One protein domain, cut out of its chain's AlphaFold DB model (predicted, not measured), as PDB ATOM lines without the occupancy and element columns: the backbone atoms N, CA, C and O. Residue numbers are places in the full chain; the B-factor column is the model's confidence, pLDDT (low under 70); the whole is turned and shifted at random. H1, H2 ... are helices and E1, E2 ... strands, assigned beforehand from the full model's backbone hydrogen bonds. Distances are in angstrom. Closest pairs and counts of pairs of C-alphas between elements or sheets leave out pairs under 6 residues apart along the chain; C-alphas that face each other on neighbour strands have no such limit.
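Overview. This is residues 12 to 140 of the 1172 residues of the protein "ATP-dependent dihydroxyacetone kinase" of Asbolus verrucosus (UniProt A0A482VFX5). A strongly twisted sheet of six strands makes the core, with helices on both faces: H3 and H4 pack on one face, H4 near the E6 edge, and H1 covers the E1 edge on the other, where short H2 packs on E4 and E3. The printed part has 129 residues, with four named helices and six named strands in the order H1 E1 E2 E3 H2 E4 H3 E5 H4 E6. The sheet is mixed, in the order E1 E2 E4 E3 E5 E6, and the class is mixed, helices and strands. The whole is compact, with a radius of gyration of the C-alphas of 13.8 A and spans of 43 by 31 by 24 A.

Along the chain. E3, the longest strand, holds residues 54 to 60, 20.9 A from C-alpha 54 at (-31.298, -1.772, 14.338). E4 is residues 78 to 82, E5 107 to 111, E2 41 to 44, E1 33 to 35 and E6 135 to 139, ending with C-alpha 139 at (-41.600, -13.118, 19.639). H4, residues 114 to 130, is 24.5 A long; H1, residues 18 to 29, begins at (-18.238, -25.962, 8.350) and is 16.3 A long. H3 is residues 89 to 98, 14.2 A, and H2 residues 66 to 69.

Arrangement. E3 and E4 are parallel, with N 80 and O 57 3.0 A apart, within hydrogen-bond range. E5 is parallel to E3, with N 110 and O 56 at 2.8 A, and E6 to E5, with N 138 and O 109 at 2.7 A. E2 is antiparallel to E4, with N 79 and O 42 at 2.9 A, and forms a hairpin with E1, with N 34 and O 43 at 2.8 A. E3, H2, E4 and E5, H4, E6 are strand-helix-strand units, two parallel neighbour strands with a helix between; E4, H3, E5 is a split one, with E3 between its strands. The three crossovers are right-handed. H3 and H4 touch at a steep tilt of 49 degrees, the same way; their closest C-alphas, those of Ser 89 and Asn 119, are 4.7 A apart. H4 is on the sheet at a height of 8.8 A, over E5 and only just over E6, with 3 C-alphas falling on it. H1 is over E1, on the opposite face. In H1 and H3 every O i to N i+4 pair is within hydrogen-bond range, in H4 11 of 13; H2 is too short for one.

Size, cuts and confidence. The C-alphas farthest apart, those of Asn 13 and Gln 132, are 42.7 A apart. The printed part has no cut, and no link is long. The mean pLDDT of the printed part is 84.0; residues 12 to 17, 61 to 64, 102 to 104 and 114 to 115 are under 70.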
ATOM      1  N   ILE A  12     -16.916 -30.268   2.926       69.56
ATOM      2  CA  ILE A  12     -16.357 -29.659   4.140       69.56
ATOM      3  C   ILE A  12     -14.830 -29.743   4.084       69.56
ATOM      4  O   ILE A  12     -14.296 -30.722   3.566       69.56
ATOM      5  N   ASN A  13     -14.143 -28.714   4.585       68.06
ATOM      6  CA  ASN A  13     -12.679 -28.686   4.631       68.06
ATOM      7  C   ASN A  13     -12.156 -29.494   5.837       68.06
ATOM      8  O   ASN A  13     -11.462 -30.485   5.640       68.06
ATOM      9  N   GLU A  14     -12.536 -29.117   7.068       62.94
ATOM     10  CA  GLU A  14     -12.148 -29.771   8.335       62.94
ATOM     11  C   GLU A  14     -13.315 -29.721   9.360       62.94
ATOM     12  O   GLU A  14     -14.036 -28.722   9.440       62.94
ATOM     13  N   GLU A  15     -13.531 -30.779  10.159       52.31
ATOM     14  CA  GLU A  15     -14.405 -30.728  11.353       52.31
ATOM     15  C   GLU A  15     -13.611 -30.075  12.504       52.31
ATOM     16  O   GLU A  15     -12.505 -30.543  12.785       52.31
ATOM     17  N   PRO A  16     -14.101 -28.991  13.154       51.75
ATOM     18  CA  PRO A  16     -15.508 -28.748  13.480       51.75
ATOM     19  C   PRO A  16     -16.137 -27.454  12.906       51.75
ATOM     20  O   PRO A  16     -17.184 -27.043  13.395       51.75
ATOM     21  N   THR A  17     -15.567 -26.776  11.897       63.31
ATOM     22  CA  THR A  17     -16.021 -25.410  11.510       63.31
ATOM     23  C   THR A  17     -16.709 -25.241  10.139       63.31
ATOM     24  O   THR A  17     -16.541 -24.183   9.523       63.31
ATOM     25  N   PRO A  18     -17.562 -26.164   9.639       72.00
ATOM     26  CA  PRO A  18     -18.238 -25.962   8.350       72.00
ATOM     27  C   PRO A  18     -19.144 -24.720   8.349       72.00
ATOM     28  O   PRO A  18     -19.348 -24.087   7.313       72.00
ATOM     29  N   LEU A  19     -19.675 -24.331   9.511       80.69
ATOM     30  CA  LEU A  19     -20.581 -23.195   9.637       80.69
ATOM     31  C   LEU A  19     -19.862 -21.843   9.541       80.69
ATOM     32  O   LEU A  19     -20.353 -20.935   8.868       80.69
ATOM     33  N   ARG A  20     -18.683 -21.714  10.160       85.44
ATOM     34  CA  ARG A  20     -17.850 -20.508  10.052       85.44
ATOM     35  C   ARG A  20     -17.364 -20.313   8.617       85.44
ATOM     36  O   ARG A  20     -17.485 -19.207   8.099       85.44
ATOM     37  N   ASP A  21     -16.910 -21.383   7.966       85.44
ATOM     38  CA  ASP A  21     -16.507 -21.365   6.553       85.44
ATOM     39  C   ASP A  21     -17.673 -20.963   5.642       85.44
ATOM     40  O   ASP A  21     -17.510 -20.143   4.739       85.44
ATOM     41  N   SER A  22     -18.879 -21.466   5.923       86.31
ATOM     42  CA  SER A  22     -20.078 -21.098   5.164       86.31
ATOM     43  C   SER A  22     -20.468 -19.624   5.360       86.31
ATOM     44  O   SER A  22     -20.884 -18.970   4.404       86.31
ATOM     45  N   LEU A  23     -20.297 -19.066   6.566       88.06
ATOM     46  CA  LEU A  23     -20.489 -17.632   6.824       88.06
ATOM     47  C   LEU A  23     -19.418 -16.772   6.147       88.06
ATOM     48  O   LEU A  23     -19.748 -15.728   5.587       88.06
ATOM     49  N   LEU A  24     -18.157 -17.209   6.144       88.31
ATOM     50  CA  LEU A  24     -17.096 -16.540   5.389       88.31
ATOM     51  C   LEU A  24     -17.410 -16.551   3.887       88.31
ATOM     52  O   LEU A  24     -17.331 -15.505   3.242       88.31
ATOM     53  N   GLY A  25     -17.880 -17.682   3.353       86.94
ATOM     54  CA  GLY A  25     -18.397 -17.785   1.989       86.94
ATOM     55  C   GLY A  25     -19.554 -16.817   1.722       86.94
ATOM     56  O   GLY A  25     -19.563 -16.135   0.698       86.94
ATOM     57  N   LEU A  26     -20.490 -16.673   2.666       87.44
ATOM     58  CA  LEU A  26     -21.582 -15.702   2.571       87.44
ATOM     59  C   LEU A  26     -21.069 -14.252   2.530       87.44
ATOM     60  O   LEU A  26     -21.554 -13.471   1.714       87.44
ATOM     61  N   THR A  27     -20.079 -13.891   3.353       89.31
ATOM     62  CA  THR A  27     -19.461 -12.547   3.320       89.31
ATOM     63  C   THR A  27     -18.633 -12.299   2.056       89.31
ATOM     64  O   THR A  27     -18.527 -11.166   1.595       89.31
ATOM     65  N   ALA A  28     -18.072 -13.353   1.455       87.69
ATOM     66  CA  ALA A  28     -17.386 -13.260   0.170       87.69
ATOM     67  C   ALA A  28     -18.376 -13.034  -0.986       87.69
ATOM     68  O   ALA A  28     -18.085 -12.262  -1.899       87.69
ATOM     69  N   LEU A  29     -19.557 -13.668  -0.930       85.88
ATOM     70  CA  LEU A  29     -20.639 -13.476  -1.903       85.88
ATOM     71  C   LEU A  29     -21.341 -12.122  -1.740       85.88
ATOM     72  O   LEU A  29     -21.701 -11.500  -2.738       85.88
ATOM     73  N   ASN A  30     -21.534 -11.657  -0.503       86.19
ATOM     74  CA  ASN A  30     -22.160 -10.375  -0.202       86.19
ATOM     75  C   ASN A  30     -21.186  -9.429   0.511       86.19
ATOM     76  O   ASN A  30     -21.062  -9.446   1.734       86.19
ATOM     77  N   GLN A  31     -20.565  -8.521  -0.248       85.75
ATOM     78  CA  GLN A  31     -19.632  -7.521   0.293       85.75
ATOM     79  C   GLN A  31     -20.279  -6.530   1.283       85.75
ATOM     80  O   GLN A  31     -19.567  -5.778   1.955       85.75
ATOM     81  N   GLY A  32     -21.613  -6.508   1.370       87.00
ATOM     82  CA  GLY A  32     -22.381  -5.725   2.333       87.00
ATOM     83  C   GLY A  32     -22.439  -6.328   3.740       87.00
ATOM     84  O   GLY A  32     -23.040  -5.713   4.619       87.00
ATOM     85  N   THR A  33     -21.829  -7.491   3.995       92.25
ATOM     86  CA  THR A  33     -21.820  -8.145   5.314       92.25
ATOM     87  C   THR A  33     -20.405  -8.421   5.825       92.25
ATOM     88  O   THR A  33     -19.431  -8.463   5.072       92.25
ATOM     89  N   VAL A  34     -20.272  -8.553   7.144       91.88
ATOM     90  CA  VAL A  34     -19.013  -8.826   7.848       91.88
ATOM     91  C   VAL A  34     -19.274  -9.846   8.954       91.88
ATOM     92  O   VAL A  34     -20.286  -9.764   9.646       91.88
ATOM     93  N   LEU A  35     -18.358 -10.798   9.127       92.19
ATOM     94  CA  LEU A  35     -18.363 -11.757  10.231       92.19
ATOM     95  C   LEU A  35     -17.527 -11.204  11.394       92.19
ATOM     96  O   LEU A  35     -16.383 -10.800  11.185       92.19
ATOM     97  N   LEU A  36     -18.085 -11.183  12.604       90.75
ATOM     98  CA  LEU A  36     -17.356 -10.780  13.810       90.75
ATOM     99  C   LEU A  36     -16.445 -11.914  14.308       90.75
ATOM    100  O   LEU A  36     -16.723 -13.095  14.117       90.75
ATOM    101  N   ASP A  37     -15.341 -11.560  14.959       85.44
ATOM    102  CA  ASP A  37     -14.290 -12.503  15.360       85.44
ATOM    103  C   ASP A  37     -14.673 -13.390  16.559       85.44
ATOM    104  O   ASP A  37     -14.227 -14.537  16.653       85.44
ATOM    105  N   TYR A  38     -15.535 -12.881  17.442       83.38
ATOM    106  CA  TYR A  38     -15.889 -13.487  18.725       83.38
ATOM    107  C   TYR A  38     -17.058 -14.486  18.686       83.38
ATOM    108  O   TYR A  38     -17.530 -14.927  19.740       83.38
ATOM    109  N   GLY A  39     -17.552 -14.848  17.502       83.75
ATOM    110  CA  GLY A  39     -18.606 -15.848  17.352       83.75
ATOM    111  C   GLY A  39     -19.173 -15.913  15.939       83.75
ATOM    112  O   GLY A  39     -18.719 -15.222  15.036       83.75
ATOM    113  N   LEU A  40     -20.208 -16.728  15.752       89.06
ATOM    114  CA  LEU A  40     -20.914 -16.868  14.477       89.06
ATOM    115  C   LEU A  40     -21.944 -15.745  14.299       89.06
ATOM    116  O   LEU A  40     -23.153 -15.969  14.242       89.06
ATOM    117  N   VAL A  41     -21.446 -14.510  14.290       92.19
ATOM    118  CA  VAL A  41     -22.258 -13.295  14.239       92.19
ATOM    119  C   VAL A  41     -21.957 -12.555  12.954       92.19
ATOM    120  O   VAL A  41     -20.858 -12.031  12.779       92.19
ATOM    121  N   ILE A  42     -22.944 -12.486  12.069       92.94
ATOM    122  CA  ILE A  42     -22.838 -11.719  10.833       92.94
ATOM    123  C   ILE A  42     -23.578 -10.393  10.996       92.94
ATOM    124  O   ILE A  42     -24.702 -10.341  11.493       92.94
ATOM    125  N   VAL A  43     -22.929  -9.308  10.596       93.38
ATOM    126  CA  VAL A  43     -23.450  -7.943  10.694       93.38
ATOM    127  C   VAL A  43     -23.376  -7.254   9.341       93.38
ATOM    128  O   VAL A  43     -22.532  -7.574   8.504       93.38
ATOM    129  N   ARG A  44     -24.256  -6.282   9.114       92.25
ATOM    130  CA  ARG A  44     -24.201  -5.401   7.946       92.25
ATOM    131  C   ARG A  44     -22.943  -4.534   8.013       92.25
ATOM    132  O   ARG A  44     -22.669  -3.919   9.035       92.25
ATOM    133  N   ARG A  45     -22.187  -4.424   6.924       89.50
ATOM    134  CA  ARG A  45     -21.036  -3.516   6.827       89.50
ATOM    135  C   ARG A  45     -21.496  -2.064   7.030       89.50
ATOM    136  O   ARG A  45     -22.503  -1.652   6.464       89.50
ATOM    137  N   GLY A  46     -20.765  -1.299   7.845       85.75
ATOM    138  CA  GLY A  46     -21.139   0.078   8.202       85.75
ATOM    139  C   GLY A  46     -22.238   0.185   9.268       85.75
ATOM    140  O   GLY A  46     -22.836   1.243   9.422       85.75
ATOM    141  N   TYR A  47     -22.525  -0.886  10.024       86.81
ATOM    142  CA  TYR A  47     -23.570  -0.875  11.059       86.81
ATOM    143  C   TYR A  47     -23.388   0.201  12.146       86.81
ATOM    144  O   TYR A  47     -24.381   0.608  12.742       86.81
ATOM    145  N   LYS A  48     -22.154   0.666  12.402       83.81
ATOM    146  CA  LYS A  48     -21.856   1.708  13.403       83.81
ATOM    147  C   LYS A  48     -22.345   3.097  12.981       83.81
ATOM    148  O   LYS A  48     -22.734   3.876  13.845       83.81
ATOM    149  N   ASP A  49     -22.406   3.359  11.675       84.19
ATOM    150  CA  ASP A  49     -22.821   4.647  11.101       84.19
ATOM    151  C   ASP A  49     -24.352   4.768  10.959       84.19
ATOM    152  O   ASP A  49     -24.871   5.795  10.520       84.19
ATOM    153  N   LEU A  50     -25.101   3.712  11.300       84.19
ATOM    154  CA  LEU A  50     -26.558   3.690  11.189       84.19
ATOM    155  C   LEU A  50     -27.207   4.463  12.338       84.19
ATOM    156  O   LEU A  50     -27.167   4.003  13.478       84.19
ATOM    157  N   THR A  51     -27.896   5.556  12.013       83.44
ATOM    158  CA  THR A  51     -28.704   6.347  12.959       83.44
ATOM    159  C   THR A  51     -30.136   5.822  13.127       83.44
ATOM    160  O   THR A  51     -30.885   6.301  13.977       83.44
ATOM    161  N   THR A  52     -30.537   4.822  12.337       87.88
ATOM    162  CA  THR A  52     -31.880   4.221  12.345       87.88
ATOM    163  C   THR A  52     -32.015   3.090  13.375       87.88
ATOM    164  O   THR A  52     -31.062   2.717  14.065       87.88
ATOM    165  N   VAL A  53     -33.227   2.545  13.519       90.56
ATOM    166  CA  VAL A  53     -33.494   1.382  14.382       90.56
ATOM    167  C   VAL A  53     -32.770   0.149  13.840       90.56
ATOM    168  O   VAL A  53     -32.844  -0.150  12.650       90.56
ATOM    169  N   ARG A  54     -32.085  -0.589  14.717       92.50
ATOM    170  CA  ARG A  54     -31.298  -1.772  14.338       92.50
ATOM    171  C   ARG A  54     -32.091  -3.049  14.615       92.50
ATOM    172  O   ARG A  54     -32.699  -3.192  15.675       92.50
ATOM    173  N   LEU A  55     -32.073  -3.987  13.671       93.56
ATOM    174  CA  LEU A  55     -32.787  -5.263  13.766       93.56
ATOM    175  C   LEU A  55     -31.800  -6.410  13.958       93.56
ATOM    176  O   LEU A  55     -30.899  -6.615  13.141       93.56
ATOM    177  N   LEU A  56     -31.999  -7.164  15.032       93.50
ATOM    178  CA  LEU A  56     -31.211  -8.334  15.386       93.50
ATOM    179  C   LEU A  56     -32.103  -9.572  15.338       93.50
ATOM    180  O   LEU A  56     -33.184  -9.576  15.914       93.50
ATOM    181  N   SER A  57     -31.638 -10.643  14.707       91.62
ATOM    182  CA  SER A  57     -32.271 -11.960  14.821       91.62
ATOM    183  C   SER A  57     -31.211 -13.039  15.022       91.62
ATOM    184  O   SER A  57     -30.013 -12.757  15.088       91.62
ATOM    185  N   GLY A  58     -31.630 -14.283  15.166       86.88
ATOM    186  CA  GLY A  58     -30.714 -15.394  15.310       86.88
ATOM    187  C   GLY A  58     -31.410 -16.642  15.803       86.88
ATOM    188  O   GLY A  58     -32.561 -16.593  16.226       86.88
ATOM    189  N   GLY A  59     -30.680 -17.746  15.761       82.00
ATOM    190  CA  GLY A  59     -31.228 -19.051  16.081       82.00
ATOM    191  C   GLY A  59     -30.214 -20.165  15.900       82.00
ATOM    192  O   GLY A  59     -29.014 -19.923  15.726       82.00
ATOM    193  N   VAL A  60     -30.701 -21.399  15.969       78.12
ATOM    194  CA  VAL A  60     -29.883 -22.589  15.704       78.12
ATOM    195  C   VAL A  60     -29.578 -22.661  14.212       78.12
ATOM    196  O   VAL A  60     -30.494 -22.689  13.396       78.12
ATOM    197  N   ALA A  61     -28.301 -22.714  13.850       65.62
ATOM    198  CA  ALA A  61     -27.887 -22.750  12.456       65.62
ATOM    199  C   ALA A  61     -28.266 -24.061  11.763       65.62
ATOM    200  O   ALA A  61     -28.683 -24.048  10.613       65.62
ATOM    201  N   GLY A  62     -28.136 -25.218  12.419       61.03
ATOM    202  CA  GLY A  62     -28.363 -26.506  11.751       61.03
ATOM    203  C   GLY A  62     -27.660 -26.582  10.378       61.03
ATOM    204  O   GLY A  62     -26.497 -26.216  10.245       61.03
ATOM    205  N   ARG A  63     -28.373 -27.021   9.328       56.16
ATOM    206  CA  ARG A  63     -27.897 -26.980   7.921       56.16
ATOM    207  C   ARG A  63     -28.286 -25.697   7.174       56.16
ATOM    208  O   ARG A  63     -28.281 -25.683   5.942       56.16
ATOM    209  N   ASP A  64     -28.691 -24.653   7.886       64.44
ATOM    210  CA  ASP A  64     -29.384 -23.522   7.298       64.44
ATOM    211  C   ASP A  64     -28.907 -22.158   7.801       64.44
ATOM    212  O   ASP A  64     -28.956 -21.815   8.976       64.44
ATOM    213  N   LEU A  65     -28.478 -21.327   6.857       76.75
ATOM    214  CA  LEU A  65     -27.990 -19.977   7.121       76.75
ATOM    215  C   LEU A  65     -29.113 -18.932   7.086       76.75
ATOM    216  O   LEU A  65     -28.824 -17.759   6.878       76.75
ATOM    217  N   SER A  66     -30.376 -19.324   7.268       79.12
ATOM    218  CA  SER A  66     -31.541 -18.466   7.002       79.12
ATOM    219  C   SER A  66     -31.490 -17.108   7.690       79.12
ATOM    220  O   SER A  66     -31.662 -16.097   7.029       79.12
ATOM    221  N   HIS A  67     -31.162 -17.016   8.981       85.75
ATOM    222  CA  HIS A  67     -31.043 -15.695   9.617       85.75
ATOM    223  C   HIS A  67     -29.857 -14.887   9.066       85.75
ATOM    224  O   HIS A  67     -29.961 -13.676   8.889       85.75
ATOM    225  N   ALA A  68     -28.738 -15.549   8.759       88.94
ATOM    226  CA  ALA A  68     -27.538 -14.901   8.241       88.94
ATOM    227  C   ALA A  68     -27.723 -14.360   6.817       88.94
ATOM    228  O   ALA A  68     -27.227 -13.278   6.503       88.94
ATOM    229  N   THR A  69     -28.471 -15.062   5.964       87.94
ATOM    230  CA  THR A  69     -28.761 -14.612   4.595       87.94
ATOM    231  C   THR A  69     -29.731 -13.429   4.555       87.94
ATOM    232  O   THR A  69     -29.796 -12.743   3.540       87.94
ATOM    233  N   LEU A  70     -30.447 -13.139   5.645       90.12
ATOM    234  CA  LEU A  70     -31.345 -11.985   5.760       90.12
ATOM    235  C   LEU A  70     -30.642 -10.704   6.255       90.12
ATOM    236  O   LEU A  70     -31.293  -9.668   6.395       90.12
ATOM    237  N   VAL A  71     -29.329 -10.739   6.511       92.69
ATOM    238  CA  VAL A  71     -28.555  -9.548   6.894       92.69
ATOM    239  C   VAL A  71     -28.191  -8.722   5.664       92.69
ATOM    240  O   VAL A  71     -27.578  -9.216   4.719       92.69
ATOM    241  N   GLY A  72     -28.563  -7.443   5.689       90.50
ATOM    242  CA  GLY A  72     -28.342  -6.514   4.586       90.50
ATOM    243  C   GLY A  72     -29.214  -5.265   4.689       90.50
ATOM    244  O   GLY A  72     -30.119  -5.171   5.522       90.50
ATOM    245  N   LYS A  73     -28.942  -4.279   3.829       89.75
ATOM    246  CA  LYS A  73     -29.758  -3.065   3.721       89.75
ATOM    247  C   LYS A  73     -31.216  -3.412   3.412       89.75
ATOM    248  O   LYS A  73     -31.467  -4.178   2.483       89.75
ATOM    249  N   GLY A  74     -32.157  -2.853   4.179       88.06
ATOM    250  CA  GLY A  74     -33.597  -3.118   4.036       88.06
ATOM    251  C   GLY A  74     -34.119  -4.415   4.686       88.06
ATOM    252  O   GLY A  74     -35.292  -4.735   4.492       88.06
ATOM    253  N   MET A  75     -33.290  -5.153   5.441       91.75
ATOM    254  CA  MET A  75     -33.687  -6.292   6.296       91.75
ATOM    255  C   MET A  75     -32.961  -6.260   7.659       91.75
ATOM    256  O   MET A  75     -33.082  -5.269   8.376       91.75
ATOM    257  N   LEU A  76     -32.252  -7.326   8.062       93.44
ATOM    258  CA  LEU A  76     -31.588  -7.409   9.364       93.44
ATOM    259  C   LEU A  76     -30.291  -6.600   9.376       93.44
ATOM    260  O   LEU A  76     -29.507  -6.618   8.425       93.44
ATOM    261  N   THR A  77     -30.017  -5.954  10.509       93.62
ATOM    262  CA  THR A  77     -28.716  -5.337  10.794       93.62
ATOM    263  C   THR A  77     -27.693  -6.391  11.206       93.62
ATOM    264  O   THR A  77     -26.522  -6.284  10.845       93.62
ATOM    265  N   ALA A  78     -28.129  -7.410  11.949       93.69
ATOM    266  CA  ALA A  78     -27.274  -8.486  12.424       93.69
ATOM    267  C   ALA A  78     -28.039  -9.798  12.606       93.69
ATOM    268  O   ALA A  78     -29.233  -9.801  12.924       93.69
ATOM    269  N   ALA A  79     -27.318 -10.908  12.472       93.31
ATOM    270  CA  ALA A  79     -27.804 -12.237  12.793       93.31
ATOM    271  C   ALA A  79     -26.773 -13.021  13.610       93.31
ATOM    272  O   ALA A  79     -25.580 -13.015  13.301       93.31
ATOM    273  N   ILE A  80     -27.246 -13.704  14.652       91.56
ATOM    274  CA  ILE A  80     -26.420 -14.533  15.535       91.56
ATOM    275  C   ILE A  80     -26.807 -15.991  15.339       91.56
ATOM    276  O   ILE A  80     -27.956 -16.369  15.559       91.56
ATOM    277  N   LEU A  81     -25.841 -16.818  14.969       89.12
ATOM    278  CA  LEU A  81     -26.043 -18.246  14.795       89.12
ATOM    279  C   LEU A  81     -25.444 -19.024  15.971       89.12
ATOM    280  O   LEU A  81     -24.344 -18.725  16.432       89.12
ATOM    281  N   GLY A  82     -26.171 -20.023  16.462       84.69
ATOM    282  CA  GLY A  82     -25.627 -21.054  17.345       84.69
ATOM    283  C   GLY A  82     -25.379 -22.353  16.574       84.69
ATOM    284  O   GLY A  82     -26.121 -22.656  15.645       84.69
ATOM    285  N   GLU A  83     -24.329 -23.100  16.921       76.06
ATOM    286  CA  GLU A  83     -23.916 -24.309  16.184       76.06
ATOM    287  C   GLU A  83     -24.923 -25.458  16.360       76.06
ATOM    288  O   GLU A  83     -25.656 -25.795  15.432       76.06
ATOM    289  N   GLU A  84     -25.004 -26.018  17.567       71.88
ATOM    290  CA  GLU A  84     -25.882 -27.156  17.887       71.88
ATOM    291  C   GLU A  84     -27.113 -26.754  18.718       71.88
ATOM    292  O   GLU A  84     -28.092 -27.496  18.810       71.88
ATOM    293  N   ALA A  85     -27.087 -25.556  19.308       77.56
ATOM    294  CA  ALA A  85     -28.125 -25.023  20.184       77.56
ATOM    295  C   ALA A  85     -28.326 -23.517  19.957       77.56
ATOM    296  O   ALA A  85     -27.564 -22.881  19.231       77.56
ATOM    297  N   ALA A  86     -29.367 -22.936  20.567       78.94
ATOM    298  CA  ALA A  86     -29.633 -21.501  20.461       78.94
ATOM    299  C   ALA A  86     -28.442 -20.694  21.019       78.94
ATOM    300  O   ALA A  86     -27.841 -21.117  22.013       78.94
ATOM    301  N   PRO A  87     -28.101 -19.531  20.432       87.12
ATOM    302  CA  PRO A  87     -26.950 -18.754  20.872       87.12
ATOM    303  C   PRO A  87     -27.061 -18.362  22.346       87.12
ATOM    304  O   PRO A  87     -28.146 -18.079  22.862       87.12
ATOM    305  N   SER A  88     -25.925 -18.354  23.043       89.06
ATOM    306  CA  SER A  88     -25.912 -18.082  24.480       89.06
ATOM    307  C   SER A  88     -26.329 -16.638  24.779       89.06
ATOM    308  O   SER A  88     -25.945 -15.703  24.070       89.06
ATOM    309  N   SER A  89     -27.034 -16.419  25.895       89.88
ATOM    310  CA  SER A  89     -27.421 -15.065  26.335       89.88
ATOM    311  C   SER A  89     -26.227 -14.107  26.473       89.88
ATOM    312  O   SER A  89     -26.374 -12.905  26.265       89.88
ATOM    313  N   ARG A  90     -25.022 -14.622  26.770       89.50
ATOM    314  CA  ARG A  90     -23.775 -13.836  26.817       89.50
ATOM    315  C   ARG A  90     -23.328 -13.362  25.435       89.50
ATOM    316  O   ARG A  90     -22.964 -12.198  25.297       89.50
ATOM    317  N   GLN A  91     -23.357 -14.237  24.427       89.56
ATOM    318  CA  GLN A  91     -23.025 -13.867  23.046       89.56
ATOM    319  C   GLN A  91     -24.045 -12.875  22.485       89.56
ATOM    320  O   GLN A  91     -23.649 -11.875  21.895       89.56
ATOM    321  N   ILE A  92     -25.339 -13.096  22.746       91.62
ATOM    322  CA  ILE A  92     -26.408 -12.173  22.343       91.62
ATOM    323  C   ILE A  92     -26.208 -10.803  22.992       91.62
ATOM    324  O   ILE A  92     -26.192  -9.795  22.292       91.62
ATOM    325  N   LEU A  93     -25.974 -10.755  24.307       91.00
ATOM    326  CA  LEU A  93     -25.704  -9.504  25.017       91.00
ATOM    327  C   LEU A  93     -24.456  -8.792  24.475       91.00
ATOM    328  O   LEU A  93     -24.467  -7.570  24.345       91.00
ATOM    329  N   ARG A  94     -23.388  -9.531  24.147       91.06
ATOM    330  CA  ARG A  94     -22.174  -8.958  23.546       91.06
ATOM    331  C   ARG A  94     -22.470  -8.324  22.187       91.06
ATOM    332  O   ARG A  94     -22.051  -7.199  21.958       91.06
ATOM    333  N   THR A  95     -23.241  -8.993  21.333       91.25
ATOM    334  CA  THR A  95     -23.661  -8.437  20.040       91.25
ATOM    335  C   THR A  95     -24.598  -7.247  20.195       91.25
ATOM    336  O   THR A  95     -24.453  -6.280  19.462       91.25
ATOM    337  N   ILE A  96     -25.518  -7.259  21.164       91.25
ATOM    338  CA  ILE A  96     -26.357  -6.089  21.461       91.25
ATOM    339  C   ILE A  96     -25.486  -4.897  21.877       91.25
ATOM    340  O   ILE A  96     -25.746  -3.788  21.431       91.25
ATOM    341  N   LYS A  97     -24.439  -5.116  22.687       89.12
ATOM    342  CA  LYS A  97     -23.482  -4.063  23.059       89.12
ATOM    343  C   LYS A  97     -22.701  -3.536  21.854       89.12
ATOM    344  O   LYS A  97     -22.604  -2.326  21.713       89.12
ATOM    345  N   GLU A  98     -22.224  -4.413  20.973       89.44
ATOM    346  CA  GLU A  98     -21.537  -4.016  19.731       89.44
ATOM    347  C   GLU A  98     -22.464  -3.198  18.816       89.44
ATOM    348  O   GLU A  98     -22.102  -2.142  18.307       89.44
ATOM    349  N   LEU A  99     -23.715  -3.643  18.667       88.31
ATOM    350  CA  LEU A  99     -24.761  -2.919  17.946       88.31
ATOM    351  C   LEU A  99     -25.273  -1.694  18.696       88.31
ATOM    352  O   LEU A  99     -26.113  -0.988  18.150       88.31
ATOM    353  N   ASN A 100     -24.828  -1.440  19.922       86.25
ATOM    354  CA  ASN A 100     -25.177  -0.233  20.649       86.25
ATOM    355  C   ASN A 100     -24.150   0.890  20.448       86.25
ATOM    356  O   ASN A 100     -24.391   2.024  20.846       86.25
ATOM    357  N   GLU A 101     -22.999   0.599  19.846       76.69
ATOM    358  CA  GLU A 101     -21.990   1.620  19.590       76.69
ATOM    359  C   GLU A 101     -22.468   2.615  18.516       76.69
ATOM    360  O   GLU A 101     -23.073   2.229  17.508       76.69
ATOM    361  N   GLY A 102     -22.192   3.905  18.740       68.38
ATOM    362  CA  GLY A 102     -22.663   5.017  17.905       68.38
ATOM    363  C   GLY A 102     -24.046   5.550  18.300       68.38
ATOM    364  O   GLY A 102     -24.691   5.046  19.218       68.38
ATOM    365  N   GLU A 103     -24.514   6.588  17.602       66.50
ATOM    366  CA  GLU A 103     -25.883   7.087  17.766       66.50
ATOM    367  C   GLU A 103     -26.870   6.072  17.178       66.50
ATOM    368  O   GLU A 103     -26.805   5.748  15.993       66.50
ATOM    369  N   ASN A 104     -27.785   5.551  17.995       66.56
ATOM    370  CA  ASN A 104     -28.829   4.646  17.526       66.56
ATOM    371  C   ASN A 104     -30.176   4.935  18.202       66.56
ATOM    372  O   ASN A 104     -30.243   5.419  19.332       66.56
ATOM    373  N   CYS A 105     -31.262   4.618  17.494       70.75
ATOM    374  CA  CYS A 105     -32.633   4.860  17.953       70.75
ATOM    375  C   CYS A 105     -33.262   3.663  18.699       70.75
ATOM    376  O   CYS A 105     -34.468   3.668  18.957       70.75
ATOM    377  N   GLY A 106     -32.475   2.635  19.042       85.06
ATOM    378  CA  GLY A 106     -32.940   1.399  19.681       85.06
ATOM    379  C   GLY A 106     -32.722   0.134  18.844       85.06
ATOM    380  O   GLY A 106     -32.470   0.187  17.638       85.06
ATOM    381  N   ILE A 107     -32.831  -1.019  19.509       89.75
ATOM    382  CA  ILE A 107     -32.599  -2.348  18.926       89.75
ATOM    383  C   ILE A 107     -33.857  -3.209  19.093       89.75
ATOM    384  O   ILE A 107     -34.410  -3.338  20.189       89.75
ATOM    385  N   LEU A 108     -34.307  -3.822  18.002       92.06
ATOM    386  CA  LEU A 108     -35.422  -4.763  17.984       92.06
ATOM    387  C   LEU A 108     -34.895  -6.173  17.718       92.06
ATOM    388  O   LEU A 108     -34.190  -6.409  16.738       92.06
ATOM    389  N   VAL A 109     -35.224  -7.098  18.615       91.44
ATOM    390  CA  VAL A 109     -34.686  -8.460  18.634       91.44
ATOM    391  C   VAL A 109     -35.780  -9.444  18.239       91.44
ATOM    392  O   VAL A 109     -36.730  -9.621  18.987       91.44
ATOM    393  N   ILE A 110     -35.654 -10.090  17.085       89.38
ATOM    394  CA  ILE A 110     -36.634 -11.035  16.538       89.38
ATOM    395  C   ILE A 110     -36.228 -12.472  16.880       89.38
ATOM    396  O   ILE A 110     -35.147 -12.909  16.476       89.38
ATOM    397  N   ALA A 111     -37.110 -13.208  17.565       85.38
ATOM    398  CA  ALA A 111     -36.888 -14.595  17.984       85.38
ATOM    399  C   ALA A 111     -38.090 -15.495  17.642       85.38
ATOM    400  O   ALA A 111     -39.244 -15.077  17.768       85.38
ATOM    401  N   GLN A 112     -37.813 -16.731  17.218       76.25
ATOM    402  CA  GLN A 112     -38.807 -17.615  16.599       76.25
ATOM    403  C   GLN A 112     -39.137 -18.841  17.463       76.25
ATOM    404  O   GLN A 112     -40.302 -19.223  17.581       76.25
ATOM    405  N   ALA A 113     -38.130 -19.470  18.076       70.62
ATOM    406  CA  ALA A 113     -38.326 -20.687  18.861       70.62
ATOM    407  C   ALA A 113     -38.478 -20.408  20.364       70.62
ATOM    408  O   ALA A 113     -37.805 -19.546  20.925       70.62
ATOM    409  N   ASN A 114     -39.271 -21.226  21.066       66.25
ATOM    410  CA  ASN A 114     -39.405 -21.132  22.528       66.25
ATOM    411  C   ASN A 114     -38.053 -21.253  23.254       66.25
ATOM    412  O   ASN A 114     -37.812 -20.549  24.227       66.25
ATOM    413  N   SER A 115     -37.146 -22.102  22.760       67.56
ATOM    414  CA  SER A 115     -35.788 -22.238  23.303       67.56
ATOM    415  C   SER A 115     -34.916 -20.998  23.073       67.56
ATOM    416  O   SER A 115     -34.013 -20.728  23.860       67.56
ATOM    417  N   GLU A 116     -35.175 -20.230  22.011       75.88
ATOM    418  CA  GLU A 116     -34.487 -18.964  21.728       75.88
ATOM    419  C   GLU A 116     -35.038 -17.833  22.599       75.88
ATOM    420  O   GLU A 116     -34.260 -17.028  23.107       75.88
ATOM    421  N   LEU A 117     -36.356 -17.803  22.831       82.31
ATOM    422  CA  LEU A 117     -37.013 -16.756  23.620       82.31
ATOM    423  C   LEU A 117     -36.405 -16.589  25.014       82.31
ATOM    424  O   LEU A 117     -36.240 -15.457  25.458       82.31
ATOM    425  N   PHE A 118     -35.992 -17.677  25.671       84.50
ATOM    426  CA  PHE A 118     -35.309 -17.593  26.965       84.50
ATOM    427  C   PHE A 118     -33.938 -16.908  26.869       84.50
ATOM    428  O   PHE A 118     -33.651 -15.978  27.624       84.50
ATOM    429  N   ASN A 119     -33.086 -17.332  25.928       88.62
ATOM    430  CA  ASN A 119     -31.729 -16.793  25.790       88.62
ATOM    431  C   ASN A 119     -31.725 -15.344  25.294       88.62
ATOM    432  O   ASN A 119     -30.970 -14.518  25.819       88.62
ATOM    433  N   PHE A 120     -32.571 -15.028  24.311       89.81
ATOM    434  CA  PHE A 120     -32.738 -13.670  23.806       89.81
ATOM    435  C   PHE A 120     -33.441 -12.776  24.829       89.81
ATOM    436  O   PHE A 120     -32.973 -11.665  25.056       89.81
ATOM    437  N   GLY A 121     -34.483 -13.257  25.513       89.25
ATOM    438  CA  GLY A 121     -35.173 -12.515  26.573       89.25
ATOM    439  C   GLY A 121     -34.238 -12.120  27.712       89.25
ATOM    440  O   GLY A 121     -34.113 -10.936  28.019       89.25
ATOM    441  N   LEU A 122     -33.469 -13.076  28.243       89.69
ATOM    442  CA  LEU A 122     -32.475 -12.808  29.285       89.69
ATOM    443  C   LEU A 122     -31.390 -11.818  28.823       89.69
ATOM    444  O   LEU A 122     -30.912 -10.995  29.605       89.69
ATOM    445  N   ALA A 123     -30.970 -11.890  27.556       90.94
ATOM    446  CA  ALA A 123     -30.008 -10.942  26.999       90.94
ATOM    447  C   ALA A 123     -30.600  -9.531  26.856       90.94
ATOM    448  O   ALA A 123     -29.908  -8.562  27.158       90.94
ATOM    449  N   VAL A 124     -31.868  -9.414  26.447       91.75
ATOM    450  CA  VAL A 124     -32.596  -8.141  26.338       91.75
ATOM    451  C   VAL A 124     -32.794  -7.502  27.712       91.75
ATOM    452  O   VAL A 124     -32.500  -6.319  27.866       91.75
ATOM    453  N   GLU A 125     -33.203  -8.263  28.730       89.94
ATOM    454  CA  GLU A 125     -33.322  -7.752  30.104       89.94
ATOM    455  C   GLU A 125     -31.981  -7.241  30.636       89.94
ATOM    456  O   GLU A 125     -31.882  -6.120  31.137       89.94
ATOM    457  N   ARG A 126     -30.907  -8.020  30.444       90.81
ATOM    458  CA  ARG A 126     -29.549  -7.600  30.819       90.81
ATOM    459  C   ARG A 126     -29.062  -6.395  30.021       90.81
ATOM    460  O   ARG A 126     -28.294  -5.602  30.561       90.81
ATOM    461  N   ALA A 127     -29.448  -6.265  28.755       88.69
ATOM    462  CA  ALA A 127     -29.097  -5.113  27.938       88.69
ATOM    463  C   ALA A 127     -29.818  -3.860  28.436       88.69
ATOM    464  O   ALA A 127     -29.151  -2.864  28.669       88.69
ATOM    465  N   ASN A 128     -31.124  -3.931  28.704       88.69
ATOM    466  CA  ASN A 128     -31.897  -2.809  29.245       88.69
ATOM    467  C   ASN A 128     -31.419  -2.376  30.641       88.69
ATOM    468  O   ASN A 128     -31.479  -1.195  30.963       88.69
ATOM    469  N   ALA A 129     -30.914  -3.305  31.460       86.44
ATOM    470  CA  ALA A 129     -30.339  -2.974  32.765       86.44
ATOM    471  C   ALA A 129     -28.963  -2.285  32.673       86.44
ATOM    472  O   ALA A 129     -28.627  -1.468  33.525       86.44
ATOM    473  N   ASN A 130     -28.150  -2.626  31.664       80.56
ATOM    474  CA  ASN A 130     -26.738  -2.220  31.586       80.56
ATOM    475  C   ASN A 130     -26.415  -1.225  30.456       80.56
ATOM    476  O   ASN A 130     -25.305  -0.702  30.412       80.56
ATOM    477  N   CYS A 131     -27.331  -1.001  29.514       74.06
ATOM    478  CA  CYS A 131     -27.148  -0.144  28.343       74.06
ATOM    479  C   CYS A 131     -28.203   0.970  28.364       74.06
ATOM    480  O   CYS A 131     -29.362   0.719  28.670       74.06
ATOM    481  N   GLN A 132     -27.834   2.192  27.971       71.75
ATOM    482  CA  GLN A 132     -28.753   3.346  27.892       71.75
ATOM    483  C   GLN A 132     -29.719   3.293  26.688       71.75
ATOM    484  O   GLN A 132     -30.346   4.291  26.338       71.75
ATOM    485  N   THR A 133     -29.854   2.129  26.055       74.38
ATOM    486  CA  THR A 133     -30.523   1.964  24.763       74.38
ATOM    487  C   THR A 133     -31.727   1.064  24.894       74.38
ATOM    488  O   THR A 133     -31.687   0.042  25.571       74.38
ATOM    489  N   ARG A 134     -32.808   1.440  24.211       85.81
ATOM    490  CA  ARG A 134     -34.069   0.699  24.223       85.81
ATOM    491  C   ARG A 134     -33.931  -0.585  23.415       85.81
ATOM    492  O   ARG A 134     -33.838  -0.532  22.188       85.81
ATOM    493  N   VAL A 135     -33.956  -1.730  24.094       90.38
ATOM    494  CA  VAL A 135     -33.941  -3.054  23.463       90.38
ATOM    495  C   VAL A 135     -35.253  -3.779  23.749       90.38
ATOM    496  O   VAL A 135     -35.703  -3.827  24.894       90.38
ATOM    497  N   LYS A 136     -35.883  -4.364  22.724       91.44
ATOM    498  CA  LYS A 136     -37.144  -5.104  22.895       91.44
ATOM    499  C   LYS A 136     -37.167  -6.397  22.101       91.44
ATOM    500  O   LYS A 136     -36.703  -6.441  20.965       91.44
ATOM    501  N   LEU A 137     -37.721  -7.431  22.727       90.31
ATOM    502  CA  LEU A 137     -37.919  -8.747  22.134       90.31
ATOM    503  C   LEU A 137     -39.242  -8.788  21.353       90.31
ATOM    504  O   LEU A 137     -40.282  -8.384  21.871       90.31
ATOM    505  N   LEU A 138     -39.181  -9.293  20.125       90.75
ATOM    506  CA  LEU A 138     -40.281  -9.510  19.192       90.75
ATOM    507  C   LEU A 138     -40.466 -11.030  19.001       90.75
ATOM    508  O   LEU A 138     -39.809 -11.617  18.134       90.75
ATOM    509  N   PRO A 139     -41.294 -11.700  19.821       86.62
ATOM    510  CA  PRO A 139     -41.600 -13.118  19.639       86.62
ATOM    511  C   PRO A 139     -42.465 -13.348  18.394       86.62
ATOM    512  O   PRO A 139     -43.371 -12.565  18.108       86.62
ATOM    513  N   ILE A 140     -42.232 -14.433  17.656       82.38
ATOM    514  CA  ILE A 140     -43.044 -14.777  16.479       82.38
ATOM    515  C   ILE A 140     -43.706 -16.140  16.663       82.38
ATOM    516  O   ILE A 140     -43.045 -17.152  16.889       82.38
TER     517      ILE A 140